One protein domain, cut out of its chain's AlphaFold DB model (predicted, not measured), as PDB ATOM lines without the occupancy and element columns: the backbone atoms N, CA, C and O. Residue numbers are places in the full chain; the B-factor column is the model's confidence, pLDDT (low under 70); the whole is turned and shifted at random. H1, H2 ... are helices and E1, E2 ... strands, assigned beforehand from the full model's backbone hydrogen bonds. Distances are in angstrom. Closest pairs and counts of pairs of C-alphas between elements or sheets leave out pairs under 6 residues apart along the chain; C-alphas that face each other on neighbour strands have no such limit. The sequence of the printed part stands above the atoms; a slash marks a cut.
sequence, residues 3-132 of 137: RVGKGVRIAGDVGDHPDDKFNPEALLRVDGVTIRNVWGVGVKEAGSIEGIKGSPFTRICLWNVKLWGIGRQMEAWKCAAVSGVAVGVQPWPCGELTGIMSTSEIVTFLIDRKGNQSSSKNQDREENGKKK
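What this domain is: This is residues 3 to 132 of the 137 residues of the protein "Putative polygalacturonase" of Dendrobium catenatum (UniProt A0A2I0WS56). With little regular structure, this is a short solenoid, its chain wound in stacked turns, with sheet E2 E4 E6 as one wall and sheet E1 E3 E5 as the other; a tail with H1 leads away. The printed part has 130 residues, with named strands E1 to E6, then helix H1; it is mostly strand, but named elements hold only 45 residues. Both sheets are parallel. It is loose, radius of gyration of the C-alphas 18.6 A, spanning 51 by 46 by 24 A.

Where its parts are: E4, residues 57 to 68, is 25.4 A long and bends by 76 degrees at residue 60. E2, residues 34 to 41, is 21.0 A long and bends by 59 degrees at residue 37. E6 is residues 82 to 87. E1, residues 6 to 11, begins at C-alpha (-40.686, -48.420, -2.281). E3 is residues 45 to 50, E5 residues 78 to 80. H1, residues 103 to 106, ends at C-alpha (-37.742, -24.171, 12.071).

How they stand to each other: Sheet E2 E4 E6 is twisted. Within hydrogen-bond range are N 35 and O 61 of E2 and E4, 2.8 A, and N 62 and O 85 of E4 and E6, 2.9 A. In sheet E1 E3 E5, N 10 and O 48 are 2.8 A apart, N 49 and O 78 also 2.8 A. The closest C-alphas of E3 and E4, Ala 46 and Leu 67, are 6.4 A apart. H1, too short for an O i to N i+4 pair, is not on either sheet.

The domain as a whole: The C-alphas farthest apart, Gly 71 and Asn 128, are 58.1 A apart. The printed part has no cut. Links E1 to E2 and E6 to H1 are long. Residues 72 and 101 to 132 have pLDDT under 70.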
ATOM      1  N   ARG A   3     -50.069 -49.350  -3.599       94.19
ATOM      2  CA  ARG A   3     -49.460 -50.637  -4.010       94.19
ATOM      3  C   ARG A   3     -48.116 -50.485  -4.740       94.19
ATOM      4  O   ARG A   3     -47.968 -50.937  -5.870       94.19
ATOM      5  N   VAL A   4     -47.141 -49.856  -4.085       94.31
ATOM      6  CA  VAL A   4     -45.795 -49.617  -4.642       94.31
ATOM      7  C   VAL A   4     -44.720 -50.434  -3.925       94.31
ATOM      8  O   VAL A   4     -44.888 -50.821  -2.768       94.31
ATOM      9  N   GLY A   5     -43.603 -50.682  -4.615       93.88
ATOM     10  CA  GLY A   5     -42.442 -51.369  -4.047       93.88
ATOM     11  C   GLY A   5     -41.766 -50.560  -2.939       93.88
ATOM     12  O   GLY A   5     -41.706 -51.018  -1.808       93.88
ATOM     13  N   LYS A   6     -41.314 -49.340  -3.243       94.50
ATOM     14  CA  LYS A   6     -40.686 -48.420  -2.281       94.50
ATOM     15  C   LYS A   6     -41.522 -47.147  -2.172       94.50
ATOM     16  O   LYS A   6     -41.985 -46.647  -3.195       94.50
ATOM     17  N   GLY A   7     -41.733 -46.643  -0.958       95.62
ATOM     18  CA  GLY A   7     -42.473 -45.399  -0.738       95.62
ATOM     19  C   GLY A   7     -41.671 -44.168  -1.154       95.62
ATOM     20  O   GLY A   7     -42.159 -43.323  -1.902       95.62
ATOM     21  N   VAL A   8     -40.419 -44.101  -0.706       96.38
ATOM     22  CA  VAL A   8     -39.441 -43.070  -1.081       96.38
ATOM     23  C   VAL A   8     -38.143 -43.758  -1.492       96.38
ATOM     24  O   VAL A   8     -37.705 -44.685  -0.820       96.38
ATOM     25  N   ARG A   9     -37.510 -43.324  -2.584       95.50
ATOM     26  CA  ARG A   9     -36.177 -43.802  -2.971       95.50
ATOM     27  C   ARG A   9     -35.308 -42.633  -3.422       95.50
ATOM     28  O   ARG A   9     -35.669 -41.958  -4.379       95.50
ATOM     29  N   ILE A  10     -34.169 -42.442  -2.765       95.19
ATOM     30  CA  ILE A  10     -33.065 -41.594  -3.224       95.19
ATOM     31  C   ILE A  10     -31.815 -42.470  -3.216       95.19
ATOM     32  O   ILE A  10     -31.495 -43.062  -2.190       95.19
ATOM     33  N   ALA A  11     -31.139 -42.577  -4.352       93.88
ATOM     34  CA  ALA A  11     -29.972 -43.430  -4.519       93.88
ATOM     35  C   ALA A  11     -28.896 -42.657  -5.285       93.88
ATOM     36  O   ALA A  11     -29.203 -42.039  -6.306       93.88
ATOM     37  N   GLY A  12     -27.673 -42.643  -4.761       89.69
ATOM     38  CA  GLY A  12     -26.515 -42.002  -5.385       89.69
ATOM     39  C   GLY A  12     -25.760 -42.898  -6.367       89.69
ATOM     40  O   GLY A  12     -24.969 -42.393  -7.151       89.69
ATOM     41  N   ASP A  13     -26.016 -44.203  -6.348       84.19
ATOM     42  CA  ASP A  13     -25.350 -45.240  -7.143       84.19
ATOM     43  C   ASP A  13     -26.149 -45.626  -8.401       84.19
ATOM     44  O   ASP A  13     -26.272 -46.797  -8.760       84.19
ATOM     45  N   VAL A  14     -26.758 -44.639  -9.063       82.12
ATOM     46  CA  VAL A  14     -27.648 -44.884 -10.203       82.12
ATOM     47  C   VAL A  14     -27.005 -44.508 -11.534       82.12
ATOM     48  O   VAL A  14     -26.775 -43.337 -11.815       82.12
ATOM     49  N   GLY A  15     -26.843 -45.517 -12.390       74.00
ATOM     50  CA  GLY A  15     -26.407 -45.359 -13.776       74.00
ATOM     51  C   GLY A  15     -24.890 -45.305 -13.941       74.00
ATOM     52  O   GLY A  15     -24.182 -44.775 -13.093       74.00
ATOM     53  N   ASP A  16     -24.425 -45.846 -15.064       77.44
ATOM     54  CA  ASP A  16     -23.049 -45.715 -15.536       77.44
ATOM     55  C   ASP A  16     -23.016 -44.822 -16.771       77.44
ATOM     56  O   ASP A  16     -23.991 -44.725 -17.528       77.44
ATOM     57  N   HIS A  17     -21.882 -44.162 -16.978       80.69
ATOM     58  CA  HIS A  17     -21.670 -43.403 -18.196       80.69
ATOM     59  C   HIS A  17     -21.473 -44.383 -19.367       80.69
ATOM     60  O   HIS A  17     -20.688 -45.321 -19.243       80.69
ATOM     61  N   PRO A  18     -22.166 -44.205 -20.508       82.69
ATOM     62  CA  PRO A  18     -22.054 -45.120 -21.649       82.69
ATOM     63  C   PRO A  18     -20.685 -45.062 -22.347       82.69
ATOM     64  O   PRO A  18     -20.441 -45.834 -23.272       82.69
ATOM     65  N   ASP A  19     -19.818 -44.137 -21.937       84.50
ATOM     66  CA  ASP A  19     -18.445 -44.017 -22.410       84.50
ATOM     67  C   ASP A  19     -17.467 -43.765 -21.252       84.50
ATOM     68  O   ASP A  19     -17.861 -43.344 -20.163       84.50
ATOM     69  N   ASP A  20     -16.178 -43.955 -21.531       83.06
ATOM     70  CA  ASP A  20     -15.090 -43.854 -20.550       83.06
ATOM     71  C   ASP A  20     -14.562 -42.419 -20.343       83.06
ATOM     72  O   ASP A  20     -13.517 -42.221 -19.723       83.06
ATOM     73  N   LYS A  21     -15.227 -41.389 -20.888       86.12
ATOM     74  CA  LYS A  21     -14.773 -39.985 -20.784       86.12
ATOM     75  C   LYS A  21     -15.305 -39.274 -19.544       86.12
ATOM     76  O   LYS A  21     -14.980 -38.105 -19.324       86.12
ATOM     77  N   PHE A  22     -16.131 -39.943 -18.748       83.12
ATOM     78  CA  PHE A  22     -16.577 -39.414 -17.470       83.12
ATOM     79  C   PHE A  22     -15.418 -39.352 -16.472       83.12
ATOM     80  O   PHE A  22     -14.519 -40.188 -16.482       83.12
ATOM     81  N   ASN A  23     -15.447 -38.359 -15.584       82.62
ATOM     82  CA  ASN A  23     -14.501 -38.286 -14.482       82.62
ATOM     83  C   ASN A  23     -15.022 -39.131 -13.304       82.62
ATOM     84  O   ASN A  23     -15.923 -38.660 -12.608       82.62
ATOM     85  N   PRO A  24     -14.452 -40.315 -13.017       77.25
ATOM     86  CA  PRO A  24     -14.919 -41.173 -11.925       77.25
ATOM     87  C   PRO A  24     -14.773 -40.526 -10.537       77.25
ATOM     88  O   PRO A  24     -15.419 -40.958  -9.586       77.25
ATOM     89  N   GLU A  25     -13.957 -39.476 -10.409       76.94
ATOM     90  CA  GLU A  25     -13.758 -38.727  -9.164       76.94
ATOM     91  C   GLU A  25     -14.742 -37.556  -8.997       76.94
ATOM     92  O   GLU A  25     -14.748 -36.889  -7.959       76.94
ATOM     93  N   ALA A  26     -15.590 -37.282  -9.994       79.25
ATOM     94  CA  ALA A  26     -16.593 -36.226  -9.918       79.25
ATOM     95  C   ALA A  26     -17.754 -36.642  -9.001       79.25
ATOM     96  O   ALA A  26     -18.805 -37.105  -9.445       79.25
ATOM     97  N   LEU A  27     -17.567 -36.462  -7.695       78.50
ATOM     98  CA  LEU A  27     -18.590 -36.753  -6.701       78.50
ATOM     99  C   LEU A  27     -19.665 -35.657  -6.671       78.50
ATOM    100  O   LEU A  27     -19.386 -34.484  -6.414       78.50
ATOM    101  N   LEU A  28     -20.922 -36.050  -6.883       82.81
ATOM    102  CA  LEU A  28     -22.066 -35.150  -6.766       82.81
ATOM    103  C   LEU A  28     -22.289 -34.770  -5.297       82.81
ATOM    104  O   LEU A  28     -22.398 -35.639  -4.431       82.81
ATOM    105  N   ARG A  29     -22.435 -33.472  -5.020       89.12
ATOM    106  CA  ARG A  29     -22.904 -32.980  -3.720       89.12
ATOM    107  C   ARG A  29     -24.426 -32.856  -3.730       89.12
ATOM    108  O   ARG A  29     -24.972 -32.006  -4.430       89.12
ATOM    109  N   VAL A  30     -25.098 -33.664  -2.913       92.69
ATOM    110  CA  VAL A  30     -26.551 -33.588  -2.692       92.69
ATOM    111  C   VAL A  30     -26.807 -33.096  -1.280       92.69
ATOM    112  O   VAL A  30     -26.360 -33.699  -0.305       92.69
ATOM    113  N   ASP A  31     -27.517 -31.980  -1.175       93.62
ATOM    114  CA  ASP A  31     -27.604 -31.241   0.072       93.62
ATOM    115  C   ASP A  31     -28.882 -30.394   0.143       93.62
ATOM    116  O   ASP A  31     -29.267 -29.768  -0.844       93.62
ATOM    117  N   GLY A  32     -29.540 -30.363   1.306       90.38
ATOM    118  CA  GLY A  32     -30.715 -29.513   1.551       90.38
ATOM    119  C   GLY A  32     -32.002 -29.987   0.869       90.38
ATOM    120  O   GLY A  32     -32.881 -29.181   0.558       90.38
ATOM    121  N   VAL A  33     -32.132 -31.288   0.603       94.19
ATOM    122  CA  VAL A  33     -33.312 -31.851  -0.070       94.19
ATOM    123  C   VAL A  33     -34.431 -32.090   0.936       94.19
ATOM    124  O   VAL A  33     -34.253 -32.812   1.914       94.19
ATOM    125  N   THR A  34     -35.619 -31.549   0.663       95.12
ATOM    126  CA  THR A  34     -36.815 -31.783   1.483       95.12
ATOM    127  C   THR A  34     -37.850 -32.613   0.732       95.12
ATOM    128  O   THR A  34     -38.320 -32.226  -0.335       95.12
ATOM    129  N   ILE A  35     -38.268 -33.725   1.332       96.38
ATOM    130  CA  ILE A  35     -39.396 -34.543   0.890       96.38
ATOM    131  C   ILE A  35     -40.574 -34.243   1.806       96.38
ATOM    132  O   ILE A  35     -40.542 -34.550   2.999       96.38
ATOM    133  N   ARG A  36     -41.626 -33.643   1.248       95.38
ATOM    134  CA  ARG A  36     -42.751 -33.113   2.021       95.38
ATOM    135  C   ARG A  36     -44.077 -33.752   1.617       95.38
ATOM    136  O   ARG A  36     -44.350 -33.885   0.431       95.38
ATOM    137  N   ASN A  37     -44.936 -34.032   2.599       95.88
ATOM    138  CA  ASN A  37     -46.351 -34.389   2.407       95.88
ATOM    139  C   ASN A  37     -46.558 -35.607   1.499       95.88
ATOM    140  O   ASN A  37     -47.306 -35.574   0.523       95.88
ATOM    141  N   VAL A  38     -45.892 -36.704   1.837       97.19
ATOM    142  CA  VAL A  38     -45.992 -37.955   1.088       97.19
ATOM    143  C   VAL A  38     -47.015 -38.862   1.766       97.19
ATOM    144  O   VAL A  38     -46.906 -39.109   2.959       97.19
ATOM    145  N   TRP A  39     -47.987 -39.388   1.018       97.44
ATOM    146  CA  TRP A  39     -48.994 -40.331   1.524       97.44
ATOM    147  C   TRP A  39     -49.043 -41.598   0.664       97.44
ATOM    148  O   TRP A  39     -49.196 -41.516  -0.565       97.44
ATOM    149  N   GLY A  40     -48.962 -42.781   1.280       95.88
ATOM    150  CA  GLY A  40     -48.930 -44.042   0.540       95.88
ATOM    151  C   GLY A  40     -49.476 -45.261   1.259       95.88
ATOM    152  O   GLY A  40     -49.040 -45.565   2.355       95.88
ATOM    153  N   VAL A  41     -50.370 -46.009   0.611       95.75
ATOM    154  CA  VAL A  41     -50.931 -47.265   1.143       95.75
ATOM    155  C   VAL A  41     -50.469 -48.479   0.342       95.75
ATOM    156  O   VAL A  41     -50.306 -48.422  -0.878       95.75
ATOM    157  N   GLY A  42     -50.316 -49.610   1.018       95.25
ATOM    158  CA  GLY A  42     -49.842 -50.852   0.421       95.25
ATOM    159  C   GLY A  42     -48.397 -50.781  -0.071       95.25
ATOM    160  O   GLY A  42     -48.089 -51.280  -1.149       95.25
ATOM    161  N   VAL A  43     -47.537 -50.109   0.688       95.94
ATOM    162  CA  VAL A  43     -46.108 -49.954   0.402       95.94
ATOM    163  C   VAL A  43     -45.349 -51.196   0.888       95.94
ATOM    164  O   VAL A  43     -45.583 -51.637   2.012       95.94
ATOM    165  N   LYS A  44     -44.468 -51.781   0.062       94.94
ATOM    166  CA  LYS A  44     -43.663 -52.950   0.476       94.94
ATOM    167  C   LYS A  44     -42.438 -52.564   1.310       94.94
ATOM    168  O   LYS A  44     -42.135 -53.252   2.269       94.94
ATOM    169  N   GLU A  45     -41.772 -51.464   0.984       95.12
ATOM    170  CA  GLU A  45     -40.637 -50.912   1.732       95.12
ATOM    171  C   GLU A  45     -40.867 -49.418   1.967       95.12
ATOM    172  O   GLU A  45     -41.145 -48.681   1.016       95.12
ATOM    173  N   ALA A  46     -40.764 -48.965   3.219       95.88
ATOM    174  CA  ALA A  46     -41.021 -47.571   3.583       95.88
ATOM    175  C   ALA A  46     -40.195 -46.604   2.720       95.88
ATOM    176  O   ALA A  46     -40.734 -45.696   2.083       95.88
ATOM    177  N   GLY A  47     -38.902 -46.882   2.585       95.94
ATOM    178  CA  GLY A  47     -38.069 -46.223   1.599       95.94
ATOM    179  C   GLY A  47     -36.588 -46.502   1.767       95.94
ATOM    180  O   GLY A  47     -36.167 -47.093   2.761       95.94
ATOM    181  N   SER A  48     -35.797 -46.032   0.806       96.88
ATOM    182  CA  SER A  48     -34.342 -46.039   0.903       96.88
ATOM    183  C   SER A  48     -33.725 -44.689   0.538       96.88
ATOM    184  O   SER A  48     -34.160 -44.035  -0.411       96.88
ATOM    185  N   ILE A  49     -32.763 -44.235   1.341       97.38
ATOM    186  CA  ILE A  49     -32.007 -42.996   1.131       97.38
ATOM    187  C   ILE A  49     -30.527 -43.336   1.278       97.38
ATOM    188  O   ILE A  49     -29.988 -43.417   2.381       97.38
ATOM    189  N   GLU A  50     -29.897 -43.585   0.141       96.62
ATOM    190  CA  GLU A  50     -28.567 -44.176   0.041       96.62
ATOM    191  C   GLU A  50     -27.676 -43.213  -0.751       96.62
ATOM    192  O   GLU A  50     -27.801 -43.086  -1.968       96.62
ATOM    193  N   GLY A  51     -26.837 -42.464  -0.036       94.75
ATOM    194  CA  GLY A  51     -25.864 -41.540  -0.614       94.75
ATOM    195  C   GLY A  51     -24.589 -42.230  -1.090       94.75
ATOM    196  O   GLY A  51     -24.438 -43.448  -0.999       94.75
ATOM    197  N   ILE A  52     -23.634 -41.435  -1.574       92.31
ATOM    198  CA  ILE A  52     -22.354 -41.935  -2.087       92.31
ATOM    199  C   ILE A  52     -21.316 -41.914  -0.964       92.31
ATOM    200  O   ILE A  52     -21.142 -40.914  -0.262       92.31
ATOM    201  N   LYS A  53     -20.569 -43.007  -0.791       88.50
ATOM    202  CA  LYS A  53     -19.441 -43.033   0.149       88.50
ATOM    203  C   LYS A  53     -18.378 -42.024  -0.310       88.50
ATOM    204  O   LYS A  53     -17.877 -42.125  -1.418       88.50
ATOM    205  N   GLY A  54     -18.047 -41.051   0.538       89.25
ATOM    206  CA  GLY A  54     -17.144 -39.941   0.194       89.25
ATOM    207  C   GLY A  54     -17.857 -38.661  -0.258       89.25
ATOM    208  O   GLY A  54     -17.279 -37.588  -0.135       89.25
ATOM    209  N   SER A  55     -19.132 -38.741  -0.656       92.12
ATOM    210  CA  SER A  55     -20.014 -37.576  -0.819       92.12
ATOM    211  C   SER A  55     -21.410 -37.883  -0.264       92.12
ATOM    212  O   SER A  55     -22.348 -38.171  -1.016       92.12
ATOM    213  N   PRO A  56     -21.542 -37.901   1.078       95.44
ATOM    214  CA  PRO A  56     -22.803 -38.207   1.734       95.44
ATOM    215  C   PRO A  56     -23.890 -37.199   1.370       95.44
ATOM    216  O   PRO A  56     -23.622 -36.016   1.160       95.44
ATOM    217  N   PHE A  57     -25.138 -37.649   1.391       96.44
ATOM    218  CA  PHE A  57     -26.279 -36.751   1.288       96.44
ATOM    219  C   PHE A  57     -26.463 -36.004   2.611       96.44
ATOM    220  O   PHE A  57     -26.569 -36.624   3.671       96.44
ATOM    221  N   THR A  58     -26.504 -34.675   2.579       95.12
ATOM    222  CA  THR A  58     -26.598 -33.856   3.799       95.12
ATOM    223  C   THR A  58     -27.871 -33.029   3.849       95.12
ATOM    224  O   THR A  58     -28.484 -32.727   2.826       95.12
ATOM    225  N   ARG A  59     -28.300 -32.663   5.063       93.44
ATOM    226  CA  ARG A  59     -29.509 -31.850   5.296       93.44
ATOM    227  C   ARG A  59     -30.741 -32.391   4.560       93.44
ATOM    228  O   ARG A  59     -31.530 -31.634   3.997       93.44
ATOM    229  N   ILE A  60     -30.894 -33.715   4.557       96.00
ATOM    230  CA  ILE A  60     -32.104 -34.356   4.049       96.00
ATOM    231  C   ILE A  60     -33.229 -34.133   5.057       96.00
ATOM    232  O   ILE A  60     -33.074 -34.426   6.236       96.00
ATOM    233  N   CYS A  61     -34.371 -33.627   4.610       95.12
ATOM    234  CA  CYS A  61     -35.528 -33.398   5.464       95.12
ATOM    235  C   CYS A  61     -36.713 -34.243   4.998       95.12
ATOM    236  O   CYS A  61     -37.217 -34.067   3.890       95.12
ATOM    237  N   LEU A  62     -37.184 -35.153   5.850       96.25
ATOM    238  CA  LEU A  62     -38.456 -35.844   5.658       96.25
ATOM    239  C   LEU A  62     -39.532 -35.139   6.482       96.25
ATOM    240  O   LEU A  62     -39.505 -35.173   7.710       96.25
ATOM    241  N   TRP A  63     -40.515 -34.535   5.822       94.75
ATOM    242  CA  TRP A  63     -41.586 -33.797   6.484       94.75
ATOM    243  C   TRP A  63     -42.955 -34.378   6.145       94.75
ATOM    244  O   TRP A  63     -43.381 -34.371   4.990       94.75
ATOM    245  N   ASN A  64     -43.694 -34.808   7.167       95.62
ATOM    246  CA  ASN A  64     -45.057 -35.321   7.024       95.62
ATOM    247  C   ASN A  64     -45.162 -36.430   5.955       95.62
ATOM    248  O   ASN A  64     -45.976 -36.372   5.034       95.62
ATOM    249  N   VAL A  65     -44.278 -37.424   6.054       97.62
ATOM    250  CA  VAL A  65     -44.277 -38.616   5.196       97.62
ATOM    251  C   VAL A  65     -45.027 -39.726   5.916       97.62
ATOM    252  O   VAL A  65     -44.645 -40.118   7.012       97.62
ATOM    253  N   LYS A  66     -46.108 -40.226   5.327       97.38
ATOM    254  CA  LYS A  66     -47.018 -41.196   5.930       97.38
ATOM    255  C   LYS A  66     -47.239 -42.371   4.982       97.38
ATOM    256  O   LYS A  66     -47.840 -42.230   3.916       97.38
ATOM    257  N   LEU A  67     -46.724 -43.530   5.362       96.81
ATOM    258  CA  LEU A  67     -46.718 -44.743   4.560       96.81
ATOM    259  C   LEU A  67     -47.280 -45.908   5.379       96.81
ATOM    260  O   LEU A  67     -46.916 -46.096   6.541       96.81
ATOM    261  N   TRP A  68     -48.142 -46.710   4.757       95.25
ATOM    262  CA  TRP A  68     -48.712 -47.920   5.347       95.25
ATOM    263  C   TRP A  68     -48.457 -49.126   4.457       95.25
ATOM    264  O   TRP A  68     -48.683 -49.092   3.242       95.25
ATOM    265  N   GLY A  69     -48.051 -50.214   5.102       92.50
ATOM    266  CA  GLY A  69     -47.921 -51.526   4.491       92.50
ATOM    267  C   GLY A  69     -49.248 -52.210   4.199       92.50
ATOM    268  O   GLY A  69     -50.324 -51.721   4.546       92.50
ATOM    269  N   ILE A  70     -49.156 -53.390   3.586       84.00
ATOM    270  CA  ILE A  70     -50.237 -54.382   3.604       84.00
ATOM    271  C   ILE A  70     -49.933 -55.347   4.757       84.00
ATOM    272  O   ILE A  70     -48.950 -56.081   4.708       84.00
ATOM    273  N   GLY A  71     -50.745 -55.324   5.816       73.25
ATOM    274  CA  GLY A  71     -50.518 -56.164   6.999       73.25
ATOM    275  C   GLY A  71     -49.189 -55.857   7.710       73.25
ATOM    276  O   GLY A  71     -48.796 -54.698   7.825       73.25
ATOM    277  N   ARG A  72     -48.496 -56.894   8.199       68.75
ATOM    278  CA  ARG A  72     -47.214 -56.774   8.934       68.75
ATOM    279  C   ARG A  72     -45.962 -56.772   8.036       68.75
ATOM    280  O   ARG A  72     -44.860 -56.879   8.550       68.75
ATOM    281  N   GLN A  73     -46.118 -56.691   6.716       78.56
ATOM    282  CA  GLN A  73     -45.067 -57.026   5.739       78.56
ATOM    283  C   GLN A  73     -44.346 -55.809   5.130       78.56
ATOM    284  O   GLN A  73     -43.791 -55.921   4.042       78.56
ATOM    285  N   MET A  74     -44.391 -54.633   5.766       91.31
ATOM    286  CA  MET A  74     -43.648 -53.475   5.258       91.31
ATOM    287  C   MET A  74     -42.234 -53.456   5.825       91.31
ATOM    288  O   MET A  74     -42.056 -53.324   7.036       91.31
ATOM    289  N   GLU A  75     -41.256 -53.520   4.931       94.31
ATOM    290  CA  GLU A  75     -39.845 -53.357   5.251       94.31
ATOM    291  C   GLU A  75     -39.558 -51.933   5.744       94.31
ATOM    292  O   GLU A  75     -40.136 -50.948   5.259       94.31
ATOM    293  N   ALA A  76     -38.661 -51.836   6.725       94.06
ATOM    294  CA  ALA A  76     -38.242 -50.573   7.317       94.06
ATOM    295  C   ALA A  76     -37.414 -49.722   6.338       94.06
ATOM    296  O   ALA A  76     -37.069 -50.140   5.231       94.06
ATOM    297  N   TRP A  77     -37.099 -48.501   6.762       96.94
ATOM    298  CA  TRP A  77     -36.230 -47.614   6.004       96.94
ATOM    299  C   TRP A  77     -34.806 -48.166   5.902       96.94
ATOM    300  O   TRP A  77     -34.282 -48.728   6.864       96.94
ATOM    301  N   LYS A  78     -34.167 -47.941   4.753       97.19
ATOM    302  CA  LYS A  78     -32.736 -48.189   4.538       97.19
ATOM    303  C   LYS A  78     -32.024 -46.864   4.338       97.19
ATOM    304  O   LYS A  78     -32.420 -46.083   3.475       97.19
ATOM    305  N   CYS A  79     -30.988 -46.612   5.120       97.00
ATOM    306  CA  CYS A  79     -30.217 -45.384   5.024       97.00
ATOM    307  C   CYS A  79     -28.732 -45.715   4.990       97.00
ATOM    308  O   CYS A  79     -28.272 -46.582   5.727       97.00
ATOM    309  N   ALA A  80     -27.994 -45.034   4.121       97.31
ATOM    310  CA  ALA A  80     -26.545 -45.155   4.027       97.31
ATOM    311  C   ALA A  80     -25.959 -43.831   3.540       97.31
ATOM    312  O   ALA A  80     -26.549 -43.188   2.675       97.31
ATOM    313  N   ALA A  81     -24.810 -43.423   4.093       96.38
ATOM    314  CA  ALA A  81     -24.117 -42.185   3.717       96.38
ATOM    315  C   ALA A  81     -25.072 -40.976   3.597       96.38
ATOM    316  O   ALA A  81     -25.069 -40.250   2.604       96.38
ATOM    317  N   VAL A  82     -25.919 -40.783   4.610       97.50
ATOM    318  CA  VAL A  82     -26.908 -39.706   4.664       97.50
ATOM    319  C   VAL A  82     -26.930 -39.074   6.052       97.50
ATOM    320  O   VAL A  82     -26.597 -39.720   7.040       97.50
ATOM    321  N   SER A  83     -27.311 -37.802   6.128       96.44
ATOM    322  CA  SER A  83     -27.614 -37.097   7.371       96.44
ATOM    323  C   SER A  83     -28.783 -36.139   7.170       96.44
ATOM    324  O   SER A  83     -28.941 -35.527   6.106       96.44
ATOM    325  N   GLY A  84     -29.618 -36.001   8.196       94.88
ATOM    326  CA  GLY A  84     -30.821 -35.200   8.064       94.88
ATOM    327  C   GLY A  84     -31.751 -35.221   9.264       94.88
ATOM    328  O   GLY A  84     -31.375 -35.626  10.363       94.88
ATOM    329  N   VAL A  85     -32.983 -34.786   9.023       94.12
ATOM    330  CA  VAL A  85     -34.055 -34.675  10.012       94.12
ATOM    331  C   VAL A  85     -35.343 -35.277   9.467       94.12
ATOM    332  O   VAL A  85     -35.665 -35.150   8.286       94.12
ATOM    333  N   ALA A  86     -36.121 -35.888  10.353       94.38
ATOM    334  CA  ALA A  86     -37.456 -36.368  10.070       94.38
ATOM    335  C   ALA A  86     -38.476 -35.788  11.052       94.38
ATOM    336  O   ALA A  86     -38.346 -35.928  12.267       94.38
ATOM    337  N   VAL A  87     -39.536 -35.178  10.521       93.25
ATOM    338  CA  VAL A  87     -40.620 -34.587  11.311       93.25
ATOM    339  C   VAL A  87     -41.963 -35.122  10.839       93.25
ATOM    340  O   VAL A  87     -42.345 -34.997   9.675       93.25
ATOM    341  N   GLY A  88     -42.712 -35.723  11.764       93.75
ATOM    342  CA  GLY A  88     -44.042 -36.255  11.469       93.75
ATOM    343  C   GLY A  88     -44.024 -37.428  10.486       93.75
ATOM    344  O   GLY A  88     -44.989 -37.609   9.747       93.75
ATOM    345  N   VAL A  89     -42.961 -38.230  10.474       96.44
ATOM    346  CA  VAL A  89     -42.791 -39.358   9.549       96.44
ATOM    347  C   VAL A  89     -43.329 -40.660  10.150       96.44
ATOM    348  O   VAL A  89     -43.160 -40.915  11.340       96.44
ATOM    349  N   GLN A  90     -44.008 -41.473   9.342       94.56
ATOM    350  CA  GLN A  90     -44.470 -42.812   9.701       94.56
ATOM    351  C   GLN A  90     -44.352 -43.754   8.491       94.56
ATOM    352  O   GLN A  90     -44.864 -43.400   7.429       94.56
ATOM    353  N   PRO A  91     -43.726 -44.938   8.627       94.44
ATOM    354  CA  PRO A  91     -43.010 -45.441   9.811       94.44
ATOM    355  C   PRO A  91     -41.751 -44.615  10.115       94.44
ATOM    356  O   PRO A  91     -41.267 -43.905   9.235       94.44
ATOM    357  N   TRP A  92     -41.247 -44.684  11.353       94.31
ATOM    358  CA  TRP A  92     -40.071 -43.912  11.778       94.31
ATOM    359  C   TRP A  92     -38.834 -44.264  10.926       94.31
ATOM    360  O   TRP A  92     -38.637 -45.448  10.642       94.31
ATOM    361  N   PRO A  93     -38.036 -43.274  10.481       94.81
ATOM    362  CA  PRO A  93     -36.870 -43.520   9.640       94.81
ATOM    363  C   PRO A  93     -35.641 -43.977  10.431       94.81
ATOM    364  O   PRO A  93     -35.687 -44.167  11.646       94.81
ATOM    365  N   CYS A  94     -34.538 -44.179   9.710       96.62
ATOM    366  CA  CYS A  94     -33.248 -44.566  10.269       96.62
ATOM    367  C   CYS A  94     -32.661 -43.483  11.198       96.62
ATOM    368  O   CYS A  94     -33.059 -42.315  11.146       96.62
ATOM    369  N   GLY A  95     -31.671 -43.861  12.013       95.62
ATOM    370  CA  GLY A  95     -31.012 -42.965  12.973       95.62
ATOM    371  C   GLY A  95     -30.282 -41.785  12.323       95.62
ATOM    372  O   GLY A  95     -30.215 -40.700  12.894       95.62
ATOM    373  N   GLU A  96     -29.819 -41.947  11.090       96.38
ATOM    374  CA  GLU A  96     -29.157 -40.923  10.280       96.38
ATOM    375  C   GLU A  96     -30.045 -39.694  10.011       96.38
ATOM    376  O   GLU A  96     -29.545 -38.608   9.718       96.38
ATOM    377  N   LEU A  97     -31.368 -39.853  10.126       94.75
ATOM    378  CA  LEU A  97     -32.365 -38.806   9.897       94.75
ATOM    379  C   LEU A  97     -32.965 -38.271  11.208       94.75
ATOM    380  O   LEU A  97     -34.088 -37.769  11.225       94.75
ATOM    381  N   THR A  98     -32.227 -38.387  12.314       90.75
ATOM    382  CA  THR A  98     -32.648 -37.926  13.653       90.75
ATOM    383  C   THR A  98     -31.916 -36.669  14.131       90.75
ATOM    384  O   THR A  98     -31.935 -36.350  15.319       90.75
ATOM    385  N   GLY A  99     -31.280 -35.934  13.215       84.50
ATOM    386  CA  GLY A  99     -30.605 -34.678  13.523       84.50
ATOM    387  C   GLY A  99     -31.531 -33.616  14.130       84.50
ATOM    388  O   GLY A  99     -32.761 -33.707  14.093       84.50
ATOM    389  N   ILE A 100     -30.925 -32.563  14.670       74.69
ATOM    390  CA  ILE A 100     -31.652 -31.406  15.192       74.69
ATOM    391  C   ILE A 100     -31.808 -30.405  14.049       74.69
ATOM    392  O   ILE A 100     -30.819 -29.966  13.466       74.69
ATOM    393  N   MET A 101     -33.047 -30.035  13.733       64.81
ATOM    394  CA  MET A 101     -33.311 -28.940  12.800       64.81
ATOM    395  C   MET A 101     -32.819 -27.632  13.436       64.81
ATOM    396  O   MET A 101     -33.192 -27.316  14.569       64.81
ATOM    397  N   SER A 102     -31.986 -26.871  12.722       63.38
ATOM    398  CA  SER A 102     -31.575 -25.542  13.185       63.38
ATOM    399  C   SER A 102     -32.812 -24.660  13.344       63.38
ATOM    400  O   SER A 102     -33.727 -24.699  12.519       63.38
ATOM    401  N   THR A 103     -32.846 -23.823  14.379       53.88
ATOM    402  CA  THR A 103     -33.959 -22.896  14.613       53.88
ATOM    403  C   THR A 103     -34.187 -21.961  13.424       53.88
ATOM    404  O   THR A 103     -35.333 -21.635  13.141       53.88
ATOM    405  N   SER A 104     -33.151 -21.627  12.645       55.75
ATOM    406  CA  SER A 104     -33.282 -20.872  11.387       55.75
ATOM    407  C   SER A 104     -34.095 -21.601  10.305       55.75
ATOM    408  O   SER A 104     -34.728 -20.952   9.479       55.75
ATOM    409  N   GLU A 105     -34.124 -22.935  10.321       52.16
ATOM    410  CA  GLU A 105     -34.925 -23.772   9.414       52.16
ATOM    411  C   GLU A 105     -36.325 -24.068   9.999       52.16
ATOM    412  O   GLU A 105     -37.285 -24.271   9.256       52.16
ATOM    413  N   ILE A 106     -36.468 -24.028  11.333       50.88
ATOM    414  CA  ILE A 106     -37.742 -24.171  12.071       50.88
ATOM    415  C   ILE A 106     -38.587 -22.888  12.034       50.88
ATOM    416  O   ILE A 106     -39.816 -22.980  12.050       50.88
ATOM    417  N   VAL A 107     -37.974 -21.700  11.976       49.66
ATOM    418  CA  VAL A 107     -38.690 -20.405  11.979       49.66
ATOM    419  C   VAL A 107     -39.703 -20.315  10.831       49.66
ATOM    420  O   VAL A 107     -40.798 -19.795  11.029       49.66
ATOM    421  N   THR A 108     -39.421 -20.928   9.679       50.44
ATOM    422  CA  THR A 108     -40.373 -21.020   8.558       50.44
ATOM    423  C   THR A 108     -41.616 -21.865   8.891       50.44
ATOM    424  O   THR A 108     -42.670 -21.671   8.295       50.44
ATOM    425  N   PHE A 109     -41.532 -22.791   9.853       46.56
ATOM    426  CA  PHE A 109     -42.600 -23.742  10.186       46.56
ATOM    427  C   PHE A 109     -43.438 -23.375  11.417       46.56
ATOM    428  O   PHE A 109     -44.590 -23.805  11.499       46.56
ATOM    429  N   LEU A 110     -42.923 -22.583  12.365       44.53
ATOM    430  CA  LEU A 110     -43.714 -22.160  13.533       44.53
ATOM    431  C   LEU A 110     -44.788 -21.106  13.203       44.53
ATOM    432  O   LEU A 110     -45.637 -20.835  14.051       44.53
ATOM    433  N   ILE A 111     -44.804 -20.562  11.981       47.56
ATOM    434  CA  ILE A 111     -45.743 -19.499  11.593       47.56
ATOM    435  C   ILE A 111     -47.162 -20.009  11.250       47.56
ATOM    436  O   ILE A 111     -48.103 -19.242  11.393       47.56
ATOM    437  N   ASP A 112     -47.408 -21.296  10.958       40.53
ATOM    438  CA  ASP A 112     -48.747 -21.725  10.487       40.53
ATOM    439  C   ASP A 112     -49.403 -22.894  11.245       40.53
ATOM    440  O   ASP A 112     -49.816 -23.898  10.668       40.53
ATOM    441  N   ARG A 113     -49.633 -22.728  12.556       46.69
ATOM    442  CA  ARG A 113     -50.811 -23.359  13.203       46.69
ATOM    443  C   ARG A 113     -52.017 -22.423  13.336       46.69
ATOM    444  O   ARG A 113     -53.059 -22.868  13.810       46.69
ATOM    445  N   LYS A 114     -51.900 -21.150  12.932       41.88
ATOM    446  CA  LYS A 114     -52.993 -20.164  13.020       41.88
ATOM    447  C   LYS A 114     -53.211 -19.284  11.781       41.88
ATOM    448  O   LYS A 114     -54.108 -18.452  11.835       41.88
ATOM    449  N   GLY A 115     -52.482 -19.474  10.676       37.91
ATOM    450  CA  GLY A 115     -52.757 -18.747   9.431       37.91
ATOM    451  C   GLY A 115     -52.592 -17.233   9.559       37.91
ATOM    452  O   GLY A 115     -53.416 -16.496   9.025       37.91
ATOM    453  N   ASN A 116     -51.581 -16.756  10.295       34.59
ATOM    454  CA  ASN A 116     -51.317 -15.322  10.372       34.59
ATOM    455  C   ASN A 116     -49.832 -15.017  10.168       34.59
ATOM    456  O   ASN A 116     -48.965 -15.511  10.886       34.59
ATOM    457  N   GLN A 117     -49.566 -14.192   9.162       40.09
ATOM    458  CA  GLN A 117     -48.241 -13.841   8.684       40.09
ATOM    459  C   GLN A 117     -47.744 -12.627   9.481       40.09
ATOM    460  O   GLN A 117     -48.194 -11.509   9.252       40.09
ATOM    461  N   SER A 118     -46.807 -12.816  10.414       39.31
ATOM    462  CA  SER A 118     -46.013 -11.702  10.949       39.31
ATOM    463  C   SER A 118     -44.538 -11.959  10.680       39.31
ATOM    464  O   SER A 118     -43.927 -12.858  11.259       39.31
ATOM    465  N   SER A 119     -43.972 -11.185   9.759       34.16
ATOM    466  CA  SER A 119     -42.542 -11.187   9.472       34.16
ATOM    467  C   SER A 119     -41.824 -10.385  10.554       34.16
ATOM    468  O   SER A 119     -41.856  -9.161  10.529       34.16
ATOM    469  N   SER A 120     -41.171 -11.060  11.494       39.06
ATOM    470  CA  SER A 120     -40.149 -10.448  12.347       39.06
ATOM    471  C   SER A 120     -38.808 -11.079  11.986       39.06
ATOM    472  O   SER A 120     -38.551 -12.249  12.280       39.06
ATOM    473  N   LYS A 121     -37.981 -10.325  11.255       34.38
ATOM    474  CA  LYS A 121     -36.628 -10.738  10.870       34.38
ATOM    475  C   LYS A 121     -35.734 -10.699  12.112       34.38
ATOM    476  O   LYS A 121     -35.456  -9.619  12.618       34.38
ATOM    477  N   ASN A 122     -35.236 -11.850  12.554       38.25
ATOM    478  CA  ASN A 122     -34.108 -11.901  13.484       38.25
ATOM    479  C   ASN A 122     -32.826 -12.065  12.667       38.25
ATOM    480  O   ASN A 122     -32.698 -13.018  11.898       38.25
ATOM    481  N   GLN A 123     -31.906 -11.112  12.808       37.62
ATOM    482  CA  GLN A 123     -30.596 -11.150  12.172       37.62
ATOM    483  C   GLN A 123     -29.533 -11.385  13.240       37.62
ATOM    484  O   GLN A 123     -29.346 -10.557  14.132       37.62
ATOM    485  N   ASP A 124     -28.830 -12.510  13.140       39.09
ATOM    486  CA  ASP A 124     -27.690 -12.805  14.000       39.09
ATOM    487  C   ASP A 124     -26.507 -11.935  13.558       39.09
ATOM    488  O   ASP A 124     -25.991 -12.083  12.447       39.09
ATOM    489  N   ARG A 125     -26.070 -11.016  14.422       43.50
ATOM    490  CA  ARG A 125     -24.781 -10.336  14.276       43.50
ATOM    491  C   ARG A 125     -23.851 -10.822  15.379       43.50
ATOM    492  O   ARG A 125     -24.189 -10.772  16.558       43.50
ATOM    493  N   GLU A 126     -22.695 -11.328  14.975       39.62
ATOM    494  CA  GLU A 126     -21.661 -11.827  15.874       39.62
ATOM    495  C   GLU A 126     -20.820 -10.647  16.374       39.62
ATOM    496  O   GLU A 126     -20.162  -9.964  15.591       39.62
ATOM    497  N   GLU A 127     -20.875 -10.374  17.678       44.34
ATOM    498  CA  GLU A 127     -20.069  -9.342  18.332       44.34
ATOM    499  C   GLU A 127     -19.327  -9.998  19.507       44.34
ATOM    500  O   GLU A 127     -19.938 -10.577  20.407       44.34
ATOM    501  N   ASN A 128     -17.991  -9.978  19.465       38.31
ATOM    502  CA  ASN A 128     -17.103 -10.538  20.495       38.31
ATOM    503  C   ASN A 128     -17.379 -12.009  20.879       38.31
ATOM    504  O   ASN A 128     -17.358 -12.369  22.058       38.31
ATOM    505  N   GLY A 129     -17.640 -12.867  19.885       45.84
ATOM    506  CA  GLY A 129     -17.711 -14.325  20.068       45.84
ATOM    507  C   GLY A 129     -18.879 -14.822  20.928       45.84
ATOM    508  O   GLY A 129     -18.878 -15.975  21.358       45.84
ATOM    509  N   LYS A 130     -19.883 -13.977  21.196       39.56
ATOM    510  CA  LYS A 130     -21.115 -14.363  21.894       39.56
ATOM    511  C   LYS A 130     -22.319 -14.057  21.009       39.56
ATOM    512  O   LYS A 130     -22.604 -12.900  20.718       39.56
ATOM    513  N   LYS A 131     -23.051 -15.099  20.602       40.28
ATOM    514  CA  LYS A 131     -24.327 -14.943  19.892       40.28
ATOM    515  C   LYS A 131     -25.351 -14.324  20.835       40.28
ATOM    516  O   LYS A 131     -25.620 -14.875  21.903       40.28
ATOM    517  N   LYS A 132     -25.913 -13.183  20.449       38.28
ATOM    518  CA  LYS A 132     -26.924 -12.474  21.230       38.28
ATOM    519  C   LYS A 132     -28.159 -12.280  20.357       38.28
ATOM    520  O   LYS A 132     -28.080 -11.650  19.309       38.28
TER     521      LYS A 132